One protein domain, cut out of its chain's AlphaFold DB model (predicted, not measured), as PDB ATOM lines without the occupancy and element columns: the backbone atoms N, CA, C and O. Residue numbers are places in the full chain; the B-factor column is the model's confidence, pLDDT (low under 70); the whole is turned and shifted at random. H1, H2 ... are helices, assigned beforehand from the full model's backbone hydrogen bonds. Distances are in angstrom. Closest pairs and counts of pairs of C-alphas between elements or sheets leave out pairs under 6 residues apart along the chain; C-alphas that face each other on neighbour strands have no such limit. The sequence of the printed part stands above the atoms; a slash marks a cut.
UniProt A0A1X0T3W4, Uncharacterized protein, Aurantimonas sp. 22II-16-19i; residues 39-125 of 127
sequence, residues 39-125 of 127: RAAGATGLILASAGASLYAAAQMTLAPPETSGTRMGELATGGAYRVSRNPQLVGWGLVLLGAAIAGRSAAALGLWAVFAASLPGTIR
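AT A GLANCE: This is residues 39 to 125 of the 127 residues of an uncharacterized protein of Aurantimonas sp. 22II-16-19i (UniProt A0A1X0T3W4). Three helices, H1, H4 and H5, stand side by side in a row with H4 in the middle, neighbours running opposite ways; a looped head with short H2 and H3 extends from one end. The printed part has 87 residues, with six named helices, H1 to H6, and no named strand: all helix. It is only just compact, close to loose, with radius of gyration of the C-alphas 14.1 A, and spans 43 by 23 by 20 A.

HOW THE PARTS SIT: H1, residues 39 to 60, touches H4, residues 88 to 104, at a shallow tilt of 19 degrees; their closest C-alphas, of Gly 45 and Gly 99, are 3.7 A apart. H4 and H5, residues 107 to 119, form a hairpin tilted 13 degrees, closest at C-alphas 101 and 109, 4.9 A. H1 touches H3, residues 80 to 83, with residues 55 to 59 alone, closest at C-alphas 59 and 81, 6.0 A. H2, residues 65 to 68, touches no helix; H6, residues 121 to 124, meets H5 only through their link. Every O i to N i+4 pair is within hydrogen-bond range in H1, H4 and H5; the others are too short for one.

IN THESE COORDINATES: H1 runs 31.1 A from C-alpha 39 at (-46.300, -36.542, 38.712); H4 spans 24.2 A; H5 spans 18.6 A to C-alpha 119 at (-20.753, -27.237, 52.267).

THE WHOLE: The farthest C-alphas, of Arg 39 and Met 73, are 44.5 A apart. The printed part has no cut; H2 to H3 is a long link. Residues 121 to 125 have pLDDT under 70.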
ATOM      1  N   ARG A  39     -45.404 -37.662  38.397       97.44
ATOM      2  CA  ARG A  39     -46.300 -36.542  38.712       97.44
ATOM      3  C   ARG A  39     -46.028 -35.953  40.094       97.44
ATOM      4  O   ARG A  39     -45.908 -34.741  40.214       97.44
ATOM      5  N   ALA A  40     -45.907 -36.806  41.112       96.50
ATOM      6  CA  ALA A  40     -45.596 -36.375  42.471       96.50
ATOM      7  C   ALA A  40     -44.218 -35.701  42.523       96.50
ATOM      8  O   ALA A  40     -44.097 -34.586  43.012       96.50
ATOM      9  N   ALA A  41     -43.210 -36.328  41.913       97.31
ATOM     10  CA  ALA A  41     -41.860 -35.785  41.826       97.31
ATOM     11  C   ALA A  41     -41.814 -34.427  41.109       97.31
ATOM     12  O   ALA A  41     -41.175 -33.496  41.594       97.31
ATOM     13  N   GLY A  42     -42.520 -34.292  39.983       98.00
ATOM     14  CA  GLY A  42     -42.621 -33.032  39.250       98.00
ATOM     15  C   GLY A  42     -43.306 -31.935  40.065       98.00
ATOM     16  O   GLY A  42     -42.785 -30.827  40.143       98.00
ATOM     17  N   ALA A  43     -44.430 -32.245  40.721       98.19
ATOM     18  CA  ALA A  43     -45.157 -31.288  41.553       98.19
ATOM     19  C   ALA A  43     -44.323 -30.826  42.758       98.19
ATOM     20  O   ALA A  43     -44.146 -29.627  42.961       98.19
ATOM     21  N   THR A  44     -43.752 -31.765  43.520       97.62
ATOM     22  CA  THR A  44     -42.874 -31.452  44.656       97.62
ATOM     23  C   THR A  44     -41.655 -30.654  44.209       97.62
ATOM     24  O   THR A  44     -41.311 -29.654  44.835       97.62
ATOM     25  N   GLY A  45     -41.025 -31.059  43.105       98.00
ATOM     26  CA  GLY A  45     -39.864 -30.367  42.567       98.00
ATOM     27  C   GLY A  45     -40.174 -28.934  42.138       98.00
ATOM     28  O   GLY A  45     -39.414 -28.025  42.464       98.00
ATOM     29  N   LEU A  46     -41.317 -28.711  41.484       98.19
ATOM     30  CA  LEU A  46     -41.771 -27.378  41.084       98.19
ATOM     31  C   LEU A  46     -42.067 -26.484  42.292       98.19
ATOM     32  O   LEU A  46     -41.662 -25.322  42.295       98.19
ATOM     33  N   ILE A  47     -42.741 -27.014  43.316       98.56
ATOM     34  CA  ILE A  47     -43.034 -26.276  44.554       98.56
ATOM     35  C   ILE A  47     -41.732 -25.843  45.230       98.56
ATOM     36  O   ILE A  47     -41.563 -24.663  45.536       98.56
ATOM     37  N   LEU A  48     -40.789 -26.773  45.413       98.44
ATOM     38  CA  LEU A  48     -39.497 -26.486  46.040       98.44
ATOM     39  C   LEU A  48     -38.681 -25.478  45.232       98.44
ATOM     40  O   LEU A  48     -38.154 -24.524  45.803       98.44
ATOM     41  N   ALA A  49     -38.611 -25.653  43.912       97.94
ATOM     42  CA  ALA A  49     -37.859 -24.750  43.055       97.94
ATOM     43  C   ALA A  49     -38.460 -23.343  43.031       97.94
ATOM     44  O   ALA A  49     -37.722 -22.366  43.108       97.94
ATOM     45  N   SER A  50     -39.788 -23.234  42.995       98.31
ATOM     46  CA  SER A  50     -40.475 -21.940  43.018       98.31
ATOM     47  C   SER A  50     -40.270 -21.232  44.357       98.31
ATOM     48  O   SER A  50     -39.852 -20.079  44.378       98.31
ATOM     49  N   ALA A  51     -40.471 -21.935  45.477       97.12
ATOM     50  CA  ALA A  51     -40.242 -21.384  46.812       97.12
ATOM     51  C   ALA A  51     -38.780 -20.949  47.013       97.12
ATOM     52  O   ALA A  51     -38.514 -19.857  47.519       97.12
ATOM     53  N   GLY A  52     -37.831 -21.773  46.563       97.12
ATOM     54  CA  GLY A  52     -36.406 -21.467  46.599       97.12
ATOM     55  C   GLY A  52     -36.034 -20.248  45.760       97.12
ATOM     56  O   GLY A  52     -35.324 -19.366  46.242       97.12
ATOM     57  N   ALA A  53     -36.559 -20.155  44.537       96.94
ATOM     58  CA  ALA A  53     -36.337 -19.020  43.649       96.94
ATOM     59  C   ALA A  53     -36.917 -17.722  44.229       96.94
ATOM     60  O   ALA A  53     -36.242 -16.694  44.204       96.94
ATOM     61  N   SER A  54     -38.122 -17.765  44.807       95.88
ATOM     62  CA  SER A  54     -38.724 -16.610  45.485       95.88
ATOM     63  C   SER A  54     -37.889 -16.151  46.681       95.88
ATOM     64  O   SER A  54     -37.650 -14.955  46.831       95.88
ATOM     65  N   LEU A  55     -37.397 -17.084  47.504       94.50
ATOM     66  CA  LEU A  55     -36.527 -16.761  48.637       94.50
ATOM     67  C   LEU A  55     -35.192 -16.160  48.177       94.50
ATOM     68  O   LEU A  55     -34.751 -15.149  48.723       94.50
ATOM     69  N   TYR A  56     -34.573 -16.751  47.152       94.12
ATOM     70  CA  TYR A  56     -33.336 -16.248  46.557       94.12
ATOM     71  C   TYR A  56     -33.521 -14.823  46.023       94.12
ATOM     72  O   TYR A  56     -32.728 -13.936  46.334       94.12
ATOM     73  N   ALA A  57     -34.593 -14.583  45.264       93.44
ATOM     74  CA  ALA A  57     -34.909 -13.272  44.709       93.44
ATOM     75  C   ALA A  57     -35.157 -12.231  45.811       93.44
ATOM     76  O   ALA A  57     -34.555 -11.161  45.785       93.44
ATOM     77  N   ALA A  58     -35.964 -12.563  46.823       91.19
ATOM     78  CA  ALA A  58     -36.215 -11.672  47.955       91.19
ATOM     79  C   ALA A  58     -34.919 -11.306  48.702       91.19
ATOM     80  O   ALA A  58     -34.706 -10.153  49.079       91.19
ATOM     81  N   ALA A  59     -34.015 -12.272  48.871       90.12
ATOM     82  CA  ALA A  59     -32.723 -12.045  49.502       90.12
ATOM     83  C   ALA A  59     -31.768 -11.183  48.654       90.12
ATOM     84  O   ALA A  59     -31.003 -10.396  49.215       90.12
ATOM     85  N   GLN A  60     -31.826 -11.308  47.326       89.69
ATOM     86  CA  GLN A  60     -31.069 -10.480  46.376       89.69
ATOM     87  C   GLN A  60     -31.557  -9.031  46.336       89.69
ATOM     88  O   GLN A  60     -30.770  -8.134  46.070       89.69
ATOM     89  N   MET A  61     -32.835  -8.783  46.627       89.12
ATOM     90  CA  MET A  61     -33.381  -7.424  46.699       89.12
ATOM     91  C   MET A  61     -32.909  -6.648  47.939       89.12
ATOM     92  O   MET A  61     -33.116  -5.441  48.007       89.12
ATOM     93  N   THR A  62     -32.307  -7.323  48.924       87.50
ATOM     94  CA  THR A  62     -31.885  -6.702  50.192       87.50
ATOM     95  C   THR A  62     -30.436  -6.207  50.167       87.50
ATOM     96  O   THR A  62     -30.116  -5.262  50.875       87.50
ATOM     97  N   LEU A  63     -29.559  -6.838  49.377       86.38
ATOM     98  CA  LEU A  63     -28.126  -6.524  49.327       86.38
ATOM     99  C   LEU A  63     -27.713  -6.072  47.928       86.38
ATOM    100  O   LEU A  63     -28.178  -6.621  46.927       86.38
ATOM    101  N   ALA A  64     -26.783  -5.120  47.840       86.06
ATOM    102  CA  ALA A  64     -26.197  -4.765  46.555       86.06
ATOM    103  C   ALA A  64     -25.303  -5.916  46.036       86.06
ATOM    104  O   ALA A  64     -24.649  -6.597  46.827       86.06
ATOM    105  N   PRO A  65     -25.158  -6.116  44.711       85.25
ATOM    106  CA  PRO A  65     -24.348  -7.215  44.167       85.25
ATOM    107  C   PRO A  65     -22.895  -7.303  44.697       85.25
ATOM    108  O   PRO A  65     -22.401  -8.411  44.932       85.25
ATOM    109  N   PRO A  66     -22.182  -6.183  44.946       83.62
ATOM    110  CA  PRO A  66     -20.854  -6.225  45.565       83.62
ATOM    111  C   PRO A  66     -20.854  -6.731  47.016       83.62
ATOM    112  O   PRO A  66     -19.873  -7.330  47.449       83.62
ATOM    113  N   GLU A  67     -21.943  -6.509  47.748       85.44
ATOM    114  CA  GLU A  67     -22.123  -6.964  49.132       85.44
ATOM    115  C   GLU A  67     -22.475  -8.448  49.156       85.44
ATOM    116  O   GLU A  67     -21.825  -9.218  49.857       85.44
ATOM    117  N   THR A  68     -23.393  -8.881  48.285       84.31
ATOM    118  CA  THR A  68     -23.697 -10.304  48.078       84.31
ATOM    119  C   THR A  68     -22.447 -11.115  47.716       84.31
ATOM    120  O   THR A  68     -22.241 -12.216  48.216       84.31
ATOM    121  N   SER A  69     -21.593 -10.583  46.839       83.88
ATOM    122  CA  SER A  69     -20.370 -11.268  46.395       83.88
ATOM    123  C   SER A  69     -19.218 -11.208  47.406       83.88
ATOM    124  O   SER A  69     -18.134 -11.728  47.123       83.88
ATOM    125  N   GLY A  70     -19.404 -10.529  48.544       84.69
ATOM    126  CA  GLY A  70     -18.374 -10.302  49.559       84.69
ATOM    127  C   GLY A  70     -17.221  -9.402  49.100       84.69
ATOM    128  O   GLY A  70     -16.209  -9.300  49.788       84.69
ATOM    129  N   THR A  71     -17.327  -8.751  47.935       87.25
ATOM    130  CA  THR A  71     -16.275  -7.866  47.392       87.25
ATOM    131  C   THR A  71     -16.313  -6.462  47.997       87.25
ATOM    132  O   THR A  71     -15.317  -5.728  47.946       87.25
ATOM    133  N   ARG A  72     -17.439  -6.104  48.624       88.88
ATOM    134  CA  ARG A  72     -17.648  -4.901  49.430       88.88
ATOM    135  C   ARG A  72     -18.324  -5.287  50.745       88.88
ATOM    136  O   ARG A  72     -19.211  -6.127  50.749       88.88
ATOM    137  N   MET A  73     -17.921  -4.648  51.840       83.88
ATOM    138  CA  MET A  73     -18.652  -4.731  53.106       83.88
ATOM    139  C   MET A  73     -19.774  -3.691  53.089       83.88
ATOM    140  O   MET A  73     -19.501  -2.526  52.794       83.88
ATOM    141  N   GLY A  74     -20.999  -4.121  53.374       82.00
ATOM    142  CA  GLY A  74     -22.165  -3.257  53.556       82.00
ATOM    143  C   GLY A  74     -22.614  -3.220  55.014       82.00
ATOM    144  O   GLY A  74     -21.971  -3.803  55.891       82.00
ATOM    145  N   GLU A  75     -23.736  -2.554  55.266       84.62
ATOM    146  CA  GLU A  75     -24.412  -2.648  56.559       84.62
ATOM    147  C   GLU A  75     -24.987  -4.049  56.781       84.62
ATOM    148  O   GLU A  75     -25.285  -4.794  55.843       84.62
ATOM    149  N   LEU A  76     -25.142  -4.422  58.051       85.12
ATOM    150  CA  LEU A  76     -25.675  -5.728  58.385       85.12
ATOM    151  C   LEU A  76     -27.172  -5.807  58.053       85.12
ATOM    152  O   LEU A  76     -28.002  -5.207  58.735       85.12
ATOM    153  N   ALA A  77     -27.525  -6.624  57.062       85.31
ATOM    154  CA  ALA A  77     -28.918  -6.922  56.754       85.31
ATOM    155  C   ALA A  77     -29.554  -7.796  57.846       85.31
ATOM    156  O   ALA A  77     -29.119  -8.916  58.110       85.31
ATOM    157  N   THR A  78     -30.621  -7.288  58.461       87.38
ATOM    158  CA  THR A  78     -31.403  -7.991  59.498       87.38
ATOM    159  C   THR A  78     -32.892  -8.085  59.163       87.38
ATOM    160  O   THR A  78     -33.653  -8.701  59.903       87.38
ATOM    161  N   GLY A  79     -33.328  -7.494  58.047       83.88
ATOM    162  CA  GLY A  79     -34.721  -7.485  57.598       83.88
ATOM    163  C   GLY A  79     -35.095  -8.665  56.696       83.88
ATOM    164  O   GLY A  79     -34.244  -9.394  56.185       83.88
ATOM    165  N   GLY A  80     -36.400  -8.847  56.471       86.00
ATOM    166  CA  GLY A  80     -36.923  -9.833  55.520       86.00
ATOM    167  C   GLY A  80     -36.411 -11.254  55.777       86.00
ATOM    168  O   GLY A  80     -36.476 -11.756  56.899       86.00
ATOM    169  N   ALA A  81     -35.881 -11.896  54.733       84.75
ATOM    170  CA  ALA A  81     -35.342 -13.254  54.801       84.75
ATOM    171  C   ALA A  81     -34.108 -13.387  55.719       84.75
ATOM    172  O   ALA A  81     -33.860 -14.469  56.257       84.75
ATOM    173  N   TYR A  82     -33.380 -12.288  55.961       86.44
ATOM    174  CA  TYR A  82     -32.204 -12.268  56.838       86.44
ATOM    175  C   TYR A  82     -32.554 -12.360  58.334       86.44
ATOM    176  O   TYR A  82     -31.672 -12.582  59.158       86.44
ATOM    177  N   ARG A  83     -33.846 -12.266  58.698       85.25
ATOM    178  CA  ARG A  83     -34.331 -12.557  60.062       85.25
ATOM    179  C   ARG A  83     -34.256 -14.038  60.428       85.25
ATOM    180  O   ARG A  83     -34.233 -14.365  61.608       85.25
ATOM    181  N   VAL A  84     -34.310 -14.918  59.427       80.81
ATOM    182  CA  VAL A  84     -34.437 -16.372  59.619       80.81
ATOM    183  C   VAL A  84     -33.119 -17.087  59.342       80.81
ATOM    184  O   VAL A  84     -32.795 -18.066  60.003       80.81
ATOM    185  N   SER A  85     -32.347 -16.607  58.367       84.69
ATOM    186  CA  SER A  85     -31.046 -17.170  58.005       84.69
ATOM    187  C   SER A  85     -30.065 -16.052  57.698       84.69
ATOM    188  O   SER A  85     -30.445 -15.046  57.113       84.69
ATOM    189  N   ARG A  86     -28.787 -16.250  58.028       84.62
ATOM    190  CA  ARG A  86     -27.697 -15.337  57.645       84.62
ATOM    191  C   ARG A  86     -27.388 -15.381  56.147       84.62
ATOM    192  O   ARG A  86     -26.887 -14.407  55.604       84.62
ATOM    193  N   ASN A  87     -27.742 -16.482  55.478       88.00
ATOM    194  CA  ASN A  87     -27.515 -16.687  54.047       88.00
ATOM    195  C   ASN A  87     -28.796 -17.170  53.348       88.00
ATOM    196  O   ASN A  87     -28.844 -18.293  52.832       88.00
ATOM    197  N   PRO A  88     -29.861 -16.351  53.313       91.12
ATOM    198  CA  PRO A  88     -31.141 -16.756  52.736       91.12
ATOM    199  C   PRO A  88     -31.037 -17.056  51.234       91.12
ATOM    200  O   PRO A  88     -31.776 -17.893  50.722       91.12
ATOM    201  N   GLN A  89     -30.065 -16.453  50.544       92.94
ATOM    202  CA  GLN A  89     -29.739 -16.771  49.154       92.94
ATOM    203  C   GLN A  89     -29.277 -18.229  49.003       92.94
ATOM    204  O   GLN A  89     -29.810 -18.953  48.170       92.94
ATOM    205  N   LEU A  90     -28.346 -18.702  49.840       91.88
ATOM    206  CA  LEU A  90     -27.870 -20.092  49.781       91.88
ATOM    207  C   LEU A  90     -28.979 -21.091  50.124       91.88
ATOM    208  O   LEU A  90     -29.066 -22.146  49.497       91.88
ATOM    209  N   VAL A  91     -29.863 -20.738  51.062       93.38
ATOM    210  CA  VAL A  91     -31.055 -21.543  51.377       93.38
ATOM    211  C   VAL A  91     -31.980 -21.628  50.161       93.38
ATOM    212  O   VAL A  91     -32.360 -22.725  49.753       93.38
ATOM    213  N   GLY A  92     -32.303 -20.486  49.545       95.31
ATOM    214  CA  GLY A  92     -33.136 -20.432  48.343       95.31
ATOM    215  C   GLY A  92     -32.537 -21.232  47.186       95.31
ATOM    216  O   GLY A  92     -33.225 -22.038  46.562       95.31
ATOM    217  N   TRP A  93     -31.231 -21.092  46.956       96.19
ATOM    218  CA  TRP A  93     -30.511 -21.847  45.932       96.19
ATOM    219  C   TRP A  93     -30.517 -23.355  46.202       96.19
ATOM    220  O   TRP A  93     -30.792 -24.149  45.301       96.19
ATOM    221  N   GLY A  94     -30.309 -23.764  47.454       96.50
ATOM    222  CA  GLY A  94     -30.399 -25.164  47.863       96.50
ATOM    223  C   GLY A  94     -31.773 -25.779  47.599       96.50
ATOM    224  O   GLY A  94     -31.846 -26.923  47.152       96.50
ATOM    225  N   LEU A  95     -32.852 -25.023  47.817       97.62
ATOM    226  CA  LEU A  95     -34.219 -25.457  47.508       97.62
ATOM    227  C   LEU A  95     -34.458 -25.601  45.997       97.62
ATOM    228  O   LEU A  95     -35.090 -26.571  45.577       97.62
ATOM    229  N   VAL A  96     -33.903 -24.700  45.177       98.44
ATOM    230  CA  VAL A  96     -33.935 -24.812  43.706       98.44
ATOM    231  C   VAL A  96     -33.260 -26.097  43.236       98.44
ATOM    232  O   VAL A  96     -33.857 -26.877  42.490       98.44
ATOM    233  N   LEU A  97     -32.041 -26.351  43.710       98.31
ATOM    234  CA  LEU A  97     -31.280 -27.546  43.351       98.31
ATOM    235  C   LEU A  97     -31.969 -28.834  43.831       98.31
ATOM    236  O   LEU A  97     -32.034 -29.811  43.081       98.31
ATOM    237  N   LEU A  98     -32.537 -28.833  45.043       98.31
ATOM    238  CA  LEU A  98     -33.301 -29.970  45.565       98.31
ATOM    239  C   LEU A  98     -34.538 -30.248  44.710       98.31
ATOM    240  O   LEU A  98     -34.797 -31.395  44.340       98.31
ATOM    241  N   GLY A  99     -35.282 -29.194  44.368       98.31
ATOM    242  CA  GLY A  99     -36.461 -29.292  43.519       98.31
ATOM    243  C   GLY A  99     -36.130 -29.897  42.155       98.31
ATOM    244  O   GLY A  99     -36.811 -30.823  41.712       98.31
ATOM    245  N   ALA A 100     -35.033 -29.455  41.534       98.00
ATOM    246  CA  ALA A 100     -34.540 -30.012  40.276       98.00
ATOM    247  C   ALA A 100     -34.140 -31.494  40.402       98.00
ATOM    248  O   ALA A 100     -34.508 -32.306  39.551       98.00
ATOM    249  N   ALA A 101     -33.437 -31.875  41.472       97.88
ATOM    250  CA  ALA A 101     -33.036 -33.261  41.709       97.88
ATOM    251  C   ALA A 101     -34.242 -34.198  41.913       97.88
ATOM    252  O   ALA A 101     -34.275 -35.298  41.347       97.88
ATOM    253  N   ILE A 102     -35.256 -33.746  42.663       98.00
ATOM    254  CA  ILE A 102     -36.509 -34.481  42.890       98.00
ATOM    255  C   ILE A 102     -37.311 -34.588  41.591       98.00
ATOM    256  O   ILE A 102     -37.681 -35.697  41.212       98.00
ATOM    257  N   ALA A 103     -37.516 -33.486  40.862       97.81
ATOM    258  CA  ALA A 103     -38.220 -33.495  39.574       97.81
ATOM    259  C   ALA A 103     -37.519 -34.388  38.536       97.81
ATOM    260  O   ALA A 103     -38.166 -35.139  37.799       97.81
ATOM    261  N   GLY A 104     -36.183 -34.358  38.515       96.81
ATOM    262  CA  GLY A 104     -35.353 -35.242  37.702       96.81
ATOM    263  C   GLY A 104     -35.419 -36.705  38.140       96.81
ATOM    264  O   GLY A 104     -35.162 -37.601  37.337       96.81
ATOM    265  N   ARG A 105     -35.824 -36.979  39.387       97.56
ATOM    266  CA  ARG A 105     -35.824 -38.314  40.005       97.56
ATOM    267  C   ARG A 105     -34.458 -38.989  39.895       97.56
ATOM    268  O   ARG A 105     -34.385 -40.173  39.580       97.56
ATOM    269  N   SER A 106     -33.372 -38.245  40.084       97.62
ATOM    270  CA  SER A 106     -32.014 -38.774  39.933       97.62
ATOM    271  C   SER A 106     -31.320 -38.868  41.284       97.62
ATOM    272  O   SER A 106     -31.117 -37.852  41.949       97.62
ATOM    273  N   ALA A 107     -30.883 -40.074  41.656       96.56
ATOM    274  CA  ALA A 107     -30.075 -40.262  42.857       96.56
ATOM    275  C   ALA A 107     -28.723 -39.535  42.753       96.56
ATOM    276  O   ALA A 107     -28.228 -39.017  43.748       96.56
ATOM    277  N   ALA A 108     -28.141 -39.437  41.552       97.19
ATOM    278  CA  ALA A 108     -26.906 -38.678  41.352       97.19
ATOM    279  C   ALA A 108     -27.116 -37.167  41.541       97.19
ATOM    280  O   ALA A 108     -26.288 -36.516  42.171       97.19
ATOM    281  N   ALA A 109     -28.233 -36.616  41.047       97.94
ATOM    282  CA  ALA A 109     -28.573 -35.213  41.284       97.94
ATOM    283  C   ALA A 109     -28.807 -34.934  42.778       97.94
ATOM    284  O   ALA A 109     -28.337 -33.918  43.284       97.94
ATOM    285  N   LEU A 110     -29.456 -35.857  43.503       97.69
ATOM    286  CA  LEU A 110     -29.570 -35.771  44.964       97.69
ATOM    287  C   LEU A 110     -28.208 -35.851  45.660       97.69
ATOM    288  O   LEU A 110     -27.987 -35.139  46.632       97.69
ATOM    289  N   GLY A 111     -27.285 -36.678  45.166       97.69
ATOM    290  CA  GLY A 111     -25.918 -36.746  45.686       97.69
ATOM    291  C   GLY A 111     -25.165 -35.426  45.514       97.69
ATOM    292  O   GLY A 111     -24.548 -34.945  46.459       97.69
ATOM    293  N   LEU A 112     -25.271 -34.793  44.341       97.44
ATOM    294  CA  LEU A 112     -24.709 -33.459  44.106       97.44
ATOM    295  C   LEU A 112     -25.347 -32.417  45.030       97.44
ATOM    296  O   LEU A 112     -24.633 -31.644  45.664       97.44
ATOM    297  N   TRP A 113     -26.671 -32.453  45.186       97.88
ATOM    298  CA  TRP A 113     -27.352 -31.600  46.153       97.88
ATOM    299  C   TRP A 113     -26.842 -31.820  47.586       97.88
ATOM    300  O   TRP A 113     -26.615 -30.853  48.306       97.88
ATOM    301  N   ALA A 114     -26.604 -33.068  47.996       96.88
ATOM    302  CA  ALA A 114     -26.073 -33.379  49.320       96.88
ATOM    303  C   ALA A 114     -24.654 -32.823  49.518       96.88
ATOM    304  O   ALA A 114     -24.348 -32.320  50.596       96.88
ATOM    305  N   VAL A 115     -23.807 -32.840  48.480       95.38
ATOM    306  CA  VAL A 115     -22.483 -32.187  48.505       95.38
ATOM    307  C   VAL A 115     -22.623 -30.677  48.705       95.38
ATOM    308  O   VAL A 115     -21.927 -30.108  49.546       95.38
ATOM    309  N   PHE A 116     -23.549 -30.029  47.990       94.00
ATOM    310  CA  PHE A 116     -23.856 -28.615  48.215       94.00
ATOM    311  C   PHE A 116     -24.319 -28.377  49.655       94.00
ATOM    312  O   PHE A 116     -23.730 -27.553  50.350       94.00
ATOM    313  N   ALA A 117     -25.302 -29.142  50.137       92.69
ATOM    314  CA  ALA A 117     -25.830 -29.017  51.491       92.69
ATOM    315  C   ALA A 117     -24.751 -29.223  52.567       92.69
ATOM    316  O   ALA A 117     -24.728 -28.487  53.546       92.69
ATOM    317  N   ALA A 118     -23.820 -30.159  52.371       91.00
ATOM    318  CA  ALA A 118     -22.710 -30.414  53.288       91.00
ATOM    319  C   ALA A 118     -21.667 -29.281  53.317       91.00
ATOM    320  O   ALA A 118     -20.941 -29.154  54.300       91.00
ATOM    321  N   SER A 119     -21.604 -28.439  52.280       85.44
ATOM    322  CA  SER A 119     -20.753 -27.237  52.267       85.44
ATOM    323  C   SER A 119     -21.377 -26.031  52.986       85.44
ATOM    324  O   SER A 119     -20.686 -25.055  53.277       85.44
ATOM    325  N   LEU A 120     -22.671 -26.095  53.323       80.44
ATOM    326  CA  LEU A 120     -23.402 -24.995  53.958       80.44
ATOM    327  C   LEU A 120     -23.099 -24.768  55.454       80.44
ATOM    328  O   LEU A 120     -23.063 -23.612  55.863       80.44
ATOM    329  N   PRO A 121     -22.877 -25.784  56.312       65.00
ATOM    330  CA  PRO A 121     -22.638 -25.557  57.737       65.00
ATOM    331  C   PRO A 121     -21.444 -24.639  58.021       65.00
ATOM    332  O   PRO A 121     -21.527 -23.845  58.946       65.00
ATOM    333  N   GLY A 122     -20.392 -24.683  57.194       57.12
ATOM    334  CA  GLY A 122     -19.238 -23.781  57.300       57.12
ATOM    335  C   GLY A 122     -19.458 -22.372  56.734       57.12
ATOM    336  O   GLY A 122     -18.544 -21.564  56.777       57.12
ATOM    337  N   THR A 123     -20.633 -22.082  56.165       54.25
ATOM    338  CA  THR A 123     -21.006 -20.755  55.638       54.25
ATOM    339  C   THR A 123     -22.234 -20.160  56.330       54.25
ATOM    340  O   THR A 123     -22.464 -18.963  56.219       54.25
ATOM    341  N   ILE A 124     -23.037 -20.969  57.038       52.88
ATOM    342  CA  ILE A 124     -24.277 -20.556  57.721       52.88
ATOM    343  C   ILE A 124     -24.100 -20.429  59.247       52.88
ATOM    344  O   ILE A 124     -24.830 -19.647  59.856       52.88
ATOM    345  N   ARG A 125     -23.160 -21.165  59.865       45.59
ATOM    346  CA  ARG A 125     -22.908 -21.163  61.319       45.59
ATOM    347  C   ARG A 125     -21.679 -20.329  61.681       45.59
ATOM    348  O   ARG A 125     -20.686 -20.867  62.158       45.59
TER     349      ARG A 125